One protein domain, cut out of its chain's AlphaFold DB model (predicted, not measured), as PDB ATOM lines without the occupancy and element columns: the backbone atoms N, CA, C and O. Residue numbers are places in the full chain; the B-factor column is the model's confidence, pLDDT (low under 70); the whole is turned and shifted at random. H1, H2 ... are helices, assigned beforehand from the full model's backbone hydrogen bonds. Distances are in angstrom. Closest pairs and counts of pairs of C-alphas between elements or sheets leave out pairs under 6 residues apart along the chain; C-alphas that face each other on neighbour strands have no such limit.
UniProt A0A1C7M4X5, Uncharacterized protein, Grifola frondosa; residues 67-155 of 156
ATOM      1  N   THR A  67     161.404  79.113 124.874       92.81
ATOM      2  CA  THR A  67     160.738  77.829 124.607       92.81
ATOM      3  C   THR A  67     159.525  77.623 125.510       92.81
ATOM      4  O   THR A  67     158.452  77.297 125.017       92.81
ATOM      5  N   ILE A  68     159.664  77.875 126.815       93.69
ATOM      6  CA  ILE A  68     158.568  77.742 127.785       93.69
ATOM      7  C   ILE A  68     157.460  78.757 127.493       93.69
ATOM      8  O   ILE A  68     156.288  78.409 127.602       93.69
ATOM      9  N   THR A  69     157.804  79.985 127.092       93.62
ATOM     10  CA  THR A  69     156.806  81.002 126.717       93.62
ATOM     11  C   THR A  69     155.993  80.534 125.521       93.62
ATOM     12  O   THR A  69     154.769  80.546 125.591       93.62
ATOM     13  N   GLN A  70     156.659  80.084 124.454       95.12
ATOM     14  CA  GLN A  70     155.975  79.606 123.256       95.12
ATOM     15  C   GLN A  70     155.068  78.411 123.572       95.12
ATOM     16  O   GLN A  70     153.878  78.463 123.289       95.12
ATOM     17  N   PHE A  71     155.601  77.398 124.257       94.00
ATOM     18  CA  PHE A  71     154.824  76.232 124.678       94.00
ATOM     19  C   PHE A  71     153.604  76.624 125.529       94.00
ATOM     20  O   PHE A  71     152.496  76.146 125.298       94.00
ATOM     21  N   SER A  72     153.785  77.538 126.487       94.12
ATOM     22  CA  SER A  72     152.690  78.009 127.341       94.12
ATOM     23  C   SER A  72     151.613  78.733 126.536       94.12
ATOM     24  O   SER A  72     150.427  78.562 126.817       94.12
ATOM     25  N   LEU A  73     152.004  79.530 125.535       93.44
ATOM     26  CA  LEU A  73     151.065  80.203 124.639       93.44
ATOM     27  C   LEU A  73     150.263  79.192 123.818       93.44
ATOM     28  O   LEU A  73     149.042  79.319 123.771       93.44
ATOM     29  N   ASP A  74     150.904  78.168 123.258       95.50
ATOM     30  CA  ASP A  74     150.230  77.132 122.468       95.50
ATOM     31  C   ASP A  74     149.202  76.356 123.322       95.50
ATOM     32  O   ASP A  74     148.063  76.111 122.902       95.50
ATOM     33  N   CYS A  75     149.560  76.032 124.572       94.69
ATOM     34  CA  CYS A  75     148.635  75.424 125.532       94.69
ATOM     35  C   CYS A  75     147.437  76.335 125.830       94.69
ATOM     36  O   CYS A  75     146.288  75.888 125.784       94.69
ATOM     37  N   VAL A  76     147.690  77.615 126.120       94.12
ATOM     38  CA  VAL A  76     146.634  78.591 126.420       94.12
ATOM     39  C   VAL A  76     145.722  78.809 125.215       94.12
ATOM     40  O   VAL A  76     144.508  78.838 125.389       94.12
ATOM     41  N   GLN A  77     146.269  78.901 124.001       92.81
ATOM     42  CA  GLN A  77     145.493  79.022 122.765       92.81
ATOM     43  C   GLN A  77     144.575  77.818 122.556       92.81
ATOM     44  O   GLN A  77     143.403  77.986 122.232       92.81
ATOM     45  N   THR A  78     145.070  76.604 122.803       95.31
ATOM     46  CA  THR A  78     144.262  75.381 122.686       95.31
ATOM     47  C   THR A  78     143.072  75.401 123.649       95.31
ATOM     48  O   THR A  78     141.939  75.103 123.257       95.31
ATOM     49  N   VAL A  79     143.305  75.791 124.906       95.38
ATOM     50  CA  VAL A  79     142.238  75.928 125.909       95.38
ATOM     51  C   VAL A  79     141.264  77.037 125.517       95.38
ATOM     52  O   VAL A  79     140.055  76.811 125.533       95.38
ATOM     53  N   ALA A  80     141.778  78.200 125.112       92.44
ATOM     54  CA  ALA A  80     140.978  79.344 124.699       92.44
ATOM     55  C   ALA A  80     140.076  79.004 123.508       92.44
ATOM     56  O   ALA A  80     138.879  79.251 123.575       92.44
ATOM     57  N   ASN A  81     140.601  78.356 122.467       92.81
ATOM     58  CA  ASN A  81     139.816  77.937 121.305       92.81
ATOM     59  C   ASN A  81     138.677  76.995 121.710       92.81
ATOM     60  O   ASN A  81     137.529  77.199 121.322       92.81
ATOM     61  N   ARG A  82     138.962  75.998 122.559       93.69
ATOM     62  CA  ARG A  82     137.937  75.072 123.063       93.69
ATOM     63  C   ARG A  82     136.855  75.793 123.868       93.69
ATOM     64  O   ARG A  82     135.681  75.442 123.766       93.69
ATOM     65  N   GLU A  83     137.247  76.744 124.707       94.44
ATOM     66  CA  GLU A  83     136.325  77.563 125.493       94.44
ATOM     67  C   GLU A  83     135.466  78.465 124.596       94.44
ATOM     68  O   GLU A  83     134.244  78.481 124.738       94.44
ATOM     69  N   MET A  84     136.077  79.136 123.617       89.38
ATOM     70  CA  MET A  84     135.381  79.997 122.660       89.38
ATOM     71  C   MET A  84     134.388  79.220 121.797       89.38
ATOM     72  O   MET A  84     133.281  79.704 121.594       89.38
ATOM     73  N   CYS A  85     134.697  77.989 121.372       90.25
ATOM     74  CA  CYS A  85     133.719  77.145 120.676       90.25
ATOM     75  C   CYS A  85     132.459  76.892 121.522       90.25
ATOM     76  O   CYS A  85     131.347  76.947 121.005       90.25
ATOM     77  N   LYS A  86     132.611  76.647 122.833       89.62
ATOM     78  CA  LYS A  86     131.469  76.437 123.743       89.62
ATOM     79  C   LYS A  86     130.652  77.708 123.953       89.62
ATOM     80  O   LYS A  86     129.442  77.619 124.156       89.62
ATOM     81  N   VAL A  87     131.315  78.864 123.973       87.69
ATOM     82  CA  VAL A  87     130.643  80.168 124.040       87.69
ATOM     83  C   VAL A  87     129.896  80.426 122.739       87.69
ATOM     84  O   VAL A  87     128.712  80.720 122.796       87.69
ATOM     85  N   GLY A  88     130.527  80.213 121.582       84.94
ATOM     86  CA  GLY A  88     129.893  80.352 120.271       84.94
ATOM     87  C   GLY A  88     128.634  79.496 120.137       84.94
ATOM     88  O   GLY A  88     127.584  80.020 119.800       84.94
ATOM     89  N   GLN A  89     128.690  78.217 120.518       85.38
ATOM     90  CA  GLN A  89     127.511  77.334 120.537       85.38
ATOM     91  C   GLN A  89     126.379  77.836 121.442       85.38
ATOM     92  O   GLN A  89     125.218  77.552 121.187       85.38
ATOM     93  N   PHE A  90     126.713  78.535 122.527       81.75
ATOM     94  CA  PHE A  90     125.719  79.118 123.421       81.75
ATOM     95  C   PHE A  90     125.140  80.431 122.871       81.75
ATOM     96  O   PHE A  90     123.969  80.717 123.090       81.75
ATOM     97  N   MET A  91     125.963  81.225 122.181       77.62
ATOM     98  CA  MET A  91     125.575  82.517 121.609       77.62
ATOM     99  C   MET A  91     124.840  82.381 120.271       77.62
ATOM    100  O   MET A  91     124.142  83.301 119.860       77.62
ATOM    101  N   GLN A  92     124.999  81.253 119.580       76.50
ATOM    102  CA  GLN A  92     124.286  80.964 118.343       76.50
ATOM    103  C   GLN A  92     122.818  80.641 118.646       76.50
ATOM    104  O   GLN A  92     122.514  79.652 119.309       76.50
ATOM    105  N   ARG A  93     121.916  81.468 118.116       66.94
ATOM    106  CA  ARG A  93     120.486  81.172 117.974       66.94
ATOM    107  C   ARG A  93     120.069  81.339 116.522       66.94
ATOM    108  O   ARG A  93     120.678  82.135 115.802       66.94
ATOM    109  N   SER A  94     119.057  80.585 116.095       62.50
ATOM    110  CA  SER A  94     118.461  80.813 114.781       62.50
ATOM    111  C   SER A  94     117.801  82.201 114.756       62.50
ATOM    112  O   SER A  94     117.186  82.582 115.753       62.50
ATOM    113  N   PRO A  95     117.883  82.964 113.652       63.59
ATOM    114  CA  PRO A  95     117.156  84.228 113.507       63.59
ATOM    115  C   PRO A  95     115.644  84.088 113.740       63.59
ATOM    116  O   PRO A  95     115.014  85.027 114.214       63.59
ATOM    117  N   ASP A  96     115.091  82.903 113.475       66.19
ATOM    118  CA  ASP A  96     113.673  82.580 113.681       66.19
ATOM    119  C   ASP A  96     113.315  82.291 115.160       66.19
ATOM    120  O   ASP A  96     112.142  82.149 115.495       66.19
ATOM    121  N   GLU A  97     114.311  82.200 116.051       62.41
ATOM    122  CA  GLU A  97     114.175  81.906 117.493       62.41
ATOM    123  C   GLU A  97     114.419  83.136 118.386       62.41
ATOM    124  O   GLU A  97     114.651  82.999 119.590       62.41
ATOM    125  N   LEU A  98     114.458  84.337 117.804       68.50
ATOM    126  CA  LEU A  98     114.686  85.581 118.537       68.50
ATOM    127  C   LEU A  98     113.463  86.484 118.408       68.50
ATOM    128  O   LEU A  98     113.332  87.248 117.452       68.50
ATOM    129  N   SER A  99     112.572  86.403 119.392       73.44
ATOM    130  CA  SER A  99     111.518  87.406 119.569       73.44
ATOM    131  C   SER A  99     112.082  88.712 120.150       73.44
ATOM    132  O   SER A  99     113.124  88.725 120.817       73.44
ATOM    133  N   GLU A 100     111.403  89.836 119.903       73.50
ATOM    134  CA  GLU A 100     111.779  91.141 120.467       73.50
ATOM    135  C   GLU A 100     111.767  91.095 122.005       73.50
ATOM    136  O   GLU A 100     112.659  91.627 122.669       73.50
ATOM    137  N   GLU A 101     110.809  90.368 122.576       73.00
ATOM    138  CA  GLU A 101     110.664  90.165 124.011       73.00
ATOM    139  C   GLU A 101     111.842  89.383 124.607       73.00
ATOM    140  O   GLU A 101     112.314  89.719 125.693       73.00
ATOM    141  N   GLU A 102     112.360  88.373 123.903       69.31
ATOM    142  CA  GLU A 102     113.536  87.620 124.346       69.31
ATOM    143  C   GLU A 102     114.813  88.452 124.293       69.31
ATOM    144  O   GLU A 102     115.634  88.339 125.203       69.31
ATOM    145  N   LEU A 103     114.970  89.311 123.279       71.88
ATOM    146  CA  LEU A 103     116.100  90.239 123.184       71.88
ATOM    147  C   LEU A 103     116.087  91.259 124.330       71.88
ATOM    148  O   LEU A 103     117.131  91.538 124.922       71.88
ATOM    149  N   LEU A 104     114.906  91.773 124.684       75.94
ATOM    150  CA  LEU A 104     114.727  92.700 125.804       75.94
ATOM    151  C   LEU A 104     114.812  92.009 127.177       75.94
ATOM    152  O   LEU A 104     115.115  92.664 128.175       75.94
ATOM    153  N   ALA A 105     114.596  90.691 127.241       76.44
ATOM    154  CA  ALA A 105     114.710  89.892 128.460       76.44
ATOM    155  C   ALA A 105     116.144  89.419 128.771       76.44
ATOM    156  O   ALA A 105     116.365  88.831 129.836       76.44
ATOM    157  N   ILE A 106     117.126  89.665 127.890       73.44
ATOM    158  CA  ILE A 106     118.521  89.268 128.124       73.44
ATOM    159  C   ILE A 106     119.069  90.003 129.350       73.44
ATOM    160  O   ILE A 106     119.383  91.194 129.327       73.44
ATOM    161  N   LYS A 107     119.259  89.254 130.436       79.44
ATOM    162  CA  LYS A 107     119.934  89.747 131.633       79.44
ATOM    163  C   LYS A 107     121.441  89.633 131.454       79.44
ATOM    164  O   LYS A 107     122.000  88.541 131.358       79.44
ATOM    165  N   TRP A 108     122.114  90.778 131.463       77.31
ATOM    166  CA  TRP A 108     123.571  90.833 131.356       77.31
ATOM    167  C   TRP A 108     124.312  90.049 132.429       77.31
ATOM    168  O   TRP A 108     125.338  89.451 132.119       77.31
ATOM    169  N   ASP A 109     123.809  89.992 133.656       81.44
ATOM    170  CA  ASP A 109     124.481  89.235 134.713       81.44
ATOM    171  C   ASP A 109     124.390  87.716 134.499       81.44
ATOM    172  O   ASP A 109     125.386  87.010 134.688       81.44
ATOM    173  N   ASP A 110     123.265  87.223 133.978       81.94
ATOM    174  CA  ASP A 110     123.099  85.809 133.619       81.94
ATOM    175  C   ASP A 110     124.032  85.436 132.457       81.94
ATOM    176  O   ASP A 110     124.660  84.367 132.451       81.94
ATOM    177  N   LEU A 111     124.212  86.360 131.505       82.00
ATOM    178  CA  LEU A 111     125.174  86.188 130.424       82.00
ATOM    179  C   LEU A 111     126.618  86.151 130.938       82.00
ATOM    180  O   LEU A 111     127.369  85.248 130.564       82.00
ATOM    181  N   LYS A 112     127.008  87.080 131.829       82.50
ATOM    182  CA  LYS A 112     128.340  87.086 132.473       82.50
ATOM    183  C   LYS A 112     128.622  85.749 133.130       82.50
ATOM    184  O   LYS A 112     129.682  85.163 132.915       82.50
ATOM    185  N   GLN A 113     127.681  85.276 133.943       86.31
ATOM    186  CA  GLN A 113     127.845  84.044 134.699       86.31
ATOM    187  C   GLN A 113     127.993  82.845 133.761       86.31
ATOM    188  O   GLN A 113     128.879  82.010 133.960       86.31
ATOM    189  N   THR A 114     127.197  82.806 132.694       84.81
ATOM    190  CA  THR A 114     127.229  81.723 131.709       84.81
ATOM    191  C   THR A 114     128.527  81.711 130.902       84.81
ATOM    192  O   THR A 114     129.161  80.660 130.772       84.81
ATOM    193  N   VAL A 115     128.978  82.868 130.409       86.62
ATOM    194  CA  VAL A 115     130.251  82.992 129.678       86.62
ATOM    195  C   VAL A 115     131.425  82.650 130.588       86.62
ATOM    196  O   VAL A 115     132.289  81.871 130.200       86.62
ATOM    197  N   ARG A 116     131.436  83.142 131.829       88.81
ATOM    198  CA  ARG A 116     132.488  82.832 132.806       88.81
ATOM    199  C   ARG A 116     132.544  81.345 133.157       88.81
ATOM    200  O   ARG A 116     133.633  80.818 133.361       88.81
ATOM    201  N   ALA A 117     131.398  80.667 133.217       89.44
ATOM    202  CA  ALA A 117     131.337  79.227 133.451       89.44
ATOM    203  C   ALA A 117     131.821  78.412 132.238       89.44
ATOM    204  O   ALA A 117     132.481  77.387 132.405       89.44
ATOM    205  N   LYS A 118     131.517  78.859 131.012       89.31
ATOM    206  CA  LYS A 118     131.891  78.160 129.768       89.31
ATOM    207  C   LYS A 118     133.320  78.457 129.298       89.31
ATOM    208  O   LYS A 118     133.927  77.578 128.683       89.31
ATOM    209  N   ALA A 119     133.843  79.645 129.605       92.62
ATOM    210  CA  ALA A 119     135.155  80.141 129.193       92.62
ATOM    211  C   ALA A 119     135.945  80.815 130.340       92.62
ATOM    212  O   ALA A 119     136.269  82.008 130.267       92.62
ATOM    213  N   PRO A 120     136.252  80.087 131.429       92.75
ATOM    214  CA  PRO A 120     136.922  80.660 132.596       92.75
ATOM    215  C   PRO A 120     138.342  81.163 132.299       92.75
ATOM    216  O   PRO A 120     138.765  82.170 132.876       92.75
ATOM    217  N   THR A 121     139.082  80.501 131.404       91.31
ATOM    218  CA  THR A 121     140.458  80.879 131.058       91.31
ATOM    219  C   THR A 121     140.467  82.164 130.243       91.31
ATOM    220  O   THR A 121     141.159  83.116 130.613       91.31
ATOM    221  N   VAL A 122     139.650  82.233 129.188       89.44
ATOM    222  CA  VAL A 122     139.520  83.443 128.358       89.44
ATOM    223  C   VAL A 122     139.005  84.610 129.198       89.44
ATOM    224  O   VAL A 122     139.571  85.701 129.141       89.44
ATOM    225  N   TRP A 123     138.017  84.369 130.067       88.62
ATOM    226  CA  TRP A 123     137.524  85.375 131.007       88.62
ATOM    227  C   TRP A 123     138.630  85.911 131.915       88.62
ATOM    228  O   TRP A 123     138.806  87.124 132.037       88.62
ATOM    229  N   SER A 124     139.422  85.027 132.526       88.25
ATOM    230  CA  SER A 124     140.540  85.445 133.371       88.25
ATOM    231  C   SER A 124     141.612  86.208 132.587       88.25
ATOM    232  O   SER A 124     142.200  87.144 133.132       88.25
ATOM    233  N   LEU A 125     141.900  85.817 131.343       87.25
ATOM    234  CA  LEU A 125     142.884  86.491 130.493       87.25
ATOM    235  C   LEU A 125     142.420  87.896 130.124       87.25
ATOM    236  O   LEU A 125     143.137  88.856 130.394       87.25
ATOM    237  N   LEU A 126     141.201  88.032 129.600       84.56
ATOM    238  CA  LEU A 126     140.628  89.328 129.239       84.56
ATOM    239  C   LEU A 126     140.534  90.254 130.450       84.56
ATOM    240  O   LEU A 126     140.879  91.426 130.340       84.56
ATOM    241  N   ARG A 127     140.169  89.724 131.624       82.50
ATOM    242  CA  ARG A 127     140.151  90.481 132.884       82.50
ATOM    243  C   ARG A 127     141.540  90.964 133.307       82.50
ATOM    244  O   ARG A 127     141.682  92.076 133.807       82.50
ATOM    245  N   ARG A 128     142.580  90.144 133.121       80.12
ATOM    246  CA  ARG A 128     143.972  90.538 133.410       80.12
ATOM    247  C   ARG A 128     144.519  91.544 132.397       80.12
ATOM    248  O   ARG A 128     145.305  92.403 132.783       80.12
ATOM    249  N   CYS A 129     144.115  91.452 131.131       79.12
ATOM    250  CA  CYS A 129     144.507  92.400 130.088       79.12
ATOM    251  C   CYS A 129     143.789  93.747 130.232       79.12
ATOM    252  O   CYS A 129     144.392  94.790 129.991       79.12
ATOM    253  N   SER A 130     142.521  93.737 130.649       69.81
ATOM    254  CA  SER A 130     141.724  94.952 130.829       69.81
ATOM    255  C   SER A 130     142.070  95.714 132.107       69.81
ATOM    256  O   SER A 130     141.855  96.926 132.167       69.81
ATOM    257  N   TRP A 131     142.624  95.034 133.119       68.81
ATOM    258  CA  TRP A 131     142.916  95.636 134.415       68.81
ATOM    259  C   TRP A 131     144.331  95.351 134.904       68.81
ATOM    260  O   TRP A 131     144.678  94.244 135.316       68.81
ATOM    261  N   THR A 132     145.154  96.397 134.975       66.62
ATOM    262  CA  THR A 132     146.448  96.295 135.656       66.62
ATOM    263  C   THR A 132     146.264  96.278 137.176       66.62
ATOM    264  O   THR A 132     145.370  96.921 137.734       66.62
ATOM    265  N   VAL A 133     147.183  95.620 137.891       65.19
ATOM    266  CA  VAL A 133     147.206  95.582 139.370       65.19
ATOM    267  C   VAL A 133     147.169  96.993 139.984       65.19
ATOM    268  O   VAL A 133     146.594  97.202 141.050       65.19
ATOM    269  N   LYS A 134     147.738  97.992 139.293       65.19
ATOM    270  CA  LYS A 134     147.727  99.402 139.714       65.19
ATOM    271  C   LYS A 134     146.349 100.051 139.573       65.19
ATOM    272  O   LYS A 134     145.959 100.815 140.451       65.19
ATOM    273  N   GLN A 135     145.614  99.750 138.503       65.00
ATOM    274  CA  GLN A 135     144.246 100.239 138.313       65.00
ATOM    275  C   GLN A 135     143.281  99.583 139.302       65.00
ATOM    276  O   GLN A 135     142.342 100.236 139.738       65.00
ATOM    277  N   HIS A 136     143.507  98.327 139.705       64.12
ATOM    278  CA  HIS A 136     142.642  97.657 140.684       64.12
ATOM    279  C   HIS A 136     142.701  98.349 142.052       64.12
ATOM    280  O   HIS A 136     141.675  98.584 142.674       64.12
ATOM    281  N   LYS A 137     143.898  98.772 142.473       63.84
ATOM    282  CA  LYS A 137     144.108  99.476 143.747       63.84
ATOM    283  C   LYS A 137     143.568 100.911 143.781       63.84
ATOM    284  O   LYS A 137     143.402 101.455 144.863       63.84
ATOM    285  N   ARG A 138     143.367 101.549 142.623       64.94
ATOM    286  CA  ARG A 138     142.979 102.971 142.517       64.94
ATOM    287  C   ARG A 138     141.511 103.187 142.170       64.94
ATOM    288  O   ARG A 138     141.062 104.325 142.145       64.94
ATOM    289  N   ASN A 139     140.797 102.126 141.825       57.47
ATOM    290  CA  ASN A 139     139.463 102.245 141.270       57.47
ATOM    291  C   ASN A 139     138.408 102.073 142.365       57.47
ATOM    292  O   ASN A 139     138.313 101.015 142.978       57.47
ATOM    293  N   THR A 140     137.616 103.119 142.574       57.72
ATOM    294  CA  THR A 140     136.508 103.174 143.535       57.72
ATOM    295  C   THR A 140     135.131 103.086 142.871       57.72
ATOM    296  O   THR A 140     134.141 103.034 143.589       57.72
ATOM    297  N   MET A 141     135.038 103.071 141.528       56.75
ATOM    298  CA  MET A 141     133.742 103.210 140.834       56.75
ATOM    299  C   MET A 141     133.458 102.233 139.680       56.75
ATOM    300  O   MET A 141     132.288 101.997 139.403       56.75
ATOM    301  N   LYS A 142     134.451 101.668 138.974       59.91
ATOM    302  CA  LYS A 142     134.170 100.791 137.808       59.91
ATOM    303  C   LYS A 142     134.135  99.304 138.170       59.91
ATOM    304  O   LYS A 142     135.085  98.818 138.780       59.91
ATOM    305  N   ASP A 143     133.108  98.591 137.704       65.25
ATOM    306  CA  ASP A 143     133.025  97.128 137.775       65.25
ATOM    307  C   ASP A 143     133.957  96.472 136.728       65.25
ATOM    308  O   ASP A 143     133.780  96.691 135.522       65.25
ATOM    309  N   PRO A 144     134.956  95.672 137.147       61.81
ATOM    310  CA  PRO A 144     135.871  94.988 136.235       61.81
ATOM    311  C   PRO A 144     135.194  93.919 135.364       61.81
ATOM    312  O   PRO A 144     135.721  93.592 134.299       61.81
ATOM    313  N   ASP A 145     134.047  93.380 135.779       62.25
ATOM    314  CA  ASP A 145     133.379  92.287 135.067       62.25
ATOM    315  C   ASP A 145     132.540  92.806 133.879       62.25
ATOM    316  O   ASP A 145     132.383  92.115 132.872       62.25
ATOM    317  N   SER A 146     132.115  94.070 133.923       60.59
ATOM    318  CA  SER A 146     131.449  94.762 132.810       60.59
ATOM    319  C   SER A 146     132.374  94.999 131.599       60.59
ATOM    320  O   SER A 146     131.928  94.959 130.454       60.59
ATOM    321  N   VAL A 147     133.686  95.166 131.814       59.06
ATOM    322  CA  VAL A 147     134.678  95.311 130.723       59.06
ATOM    323  C   VAL A 147     135.025  93.965 130.076       59.06
ATOM    324  O   VAL A 147     135.384  93.915 128.900       59.06
ATOM    325  N   GLY A 148     134.889  92.861 130.820       56.62
ATOM    326  CA  GLY A 148     135.094  91.509 130.302       56.62
ATOM    327  C   GLY A 148     134.144  91.177 129.151       56.62
ATOM    328  O   GLY A 148     134.603  90.722 128.107       56.62
ATOM    329  N   ILE A 149     132.846  91.474 129.300       55.72
ATOM    330  CA  ILE A 149     131.841  91.180 128.262       55.72
ATOM    331  C   ILE A 149     132.057  92.007 127.002       55.72
ATOM    332  O   ILE A 149     131.990  91.446 125.913       55.72
ATOM    333  N   HIS A 150     132.319  93.315 127.124       56.91
ATOM    334  CA  HIS A 150     132.525  94.155 125.942       56.91
ATOM    335  C   HIS A 150     133.648  93.593 125.066       56.91
ATOM    336  O   HIS A 150     133.472  93.467 123.863       56.91
ATOM    337  N   ASN A 151     134.750  93.145 125.670       54.59
ATOM    338  CA  ASN A 151     135.838  92.516 124.923       54.59
ATOM    339  C   ASN A 151     135.467  91.136 124.350       54.59
ATOM    340  O   ASN A 151     135.957  90.793 123.282       54.59
ATOM    341  N   PHE A 152     134.604  90.355 125.007       55.22
ATOM    342  CA  PHE A 152     134.093  89.097 124.443       55.22
ATOM    343  C   PHE A 152     133.189  89.321 123.223       55.22
ATOM    344  O   PHE A 152     133.287  88.565 122.260       55.22
ATOM    345  N   ALA A 153     132.347  90.358 123.248       54.12
ATOM    346  CA  ALA A 153     131.424  90.687 122.161       54.12
ATOM    347  C   ALA A 153     132.128  91.192 120.886       54.12
ATOM    348  O   ALA A 153     131.561  91.085 119.810       54.12
ATOM    349  N   PHE A 154     133.354  91.721 120.995       43.84
ATOM    350  CA  PHE A 154     134.177  92.116 119.840       43.84
ATOM    351  C   PHE A 154     135.051  90.980 119.278       43.84
ATOM    352  O   PHE A 154     135.661  91.153 118.226       43.84
ATOM    353  N   VAL A 155     135.179  89.861 119.999       46.88
ATOM    354  CA  VAL A 155     136.059  88.731 119.635       46.88
ATOM    355  C   VAL A 155     135.269  87.534 119.082       46.88
ATOM    356  O   VAL A 155     135.868  86.667 118.446       46.88
TER     357      VAL A 155
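AT A GLANCE: This is residues 67 to 155 of the 156 residues of an uncharacterized protein of Grifola frondosa (UniProt A0A1C7M4X5). A long helix, H1, packs partway along its length on H3 and H4, which make a V, and H6 crosses H4. Residues 67 to 75 of H1, residues 92 to 107 with H2, and residues 137 to 143 stick out. The printed part has 89 residues with six named helices, H1 to H6 in order, and no named strand: all helix. It is loose and flat, with a radius of gyration of the C-alphas of 15.7 A, spanning 48 by 36 by 19 A.

HOW THE PARTS SIT: H1, residues 67 to 91, touches H4, residues 120 to 130, with residues 79 to 84 alone; the closest C-alphas, of Ala 80 and Val 122, are 5.7 A apart. Their lines are only just about perpendicular, at 71 degrees. With residues 83 to 87 alone H1 touches H3, residues 108 to 118, at a steep tilt of 50 degrees, opposite ways; the closest C-alphas, of Glu 83 and Lys 118, are 6.2 A apart. H4 touches H6, residues 144 to 153; the closest C-alphas, of Arg 127 and Gly 148, are 5.8 A apart. H2, residues 100 to 104, and H5, residues 133 to 138, touch no helix. Every O i to N i+4 pair is within hydrogen-bond range but in H6, 3 of 6.

IN THESE COORDINATES: H1 is 35.6 A long from C-alpha 67 at (160.738, 77.829, 124.607); H6, 15.4 A, ends at C-alpha 153 at (131.424, 90.687, 122.161).

THE WHOLE: The printed part has no cut and no long link. Confidence is under 70 at residues 93 to 98, 102 and 130 to 155.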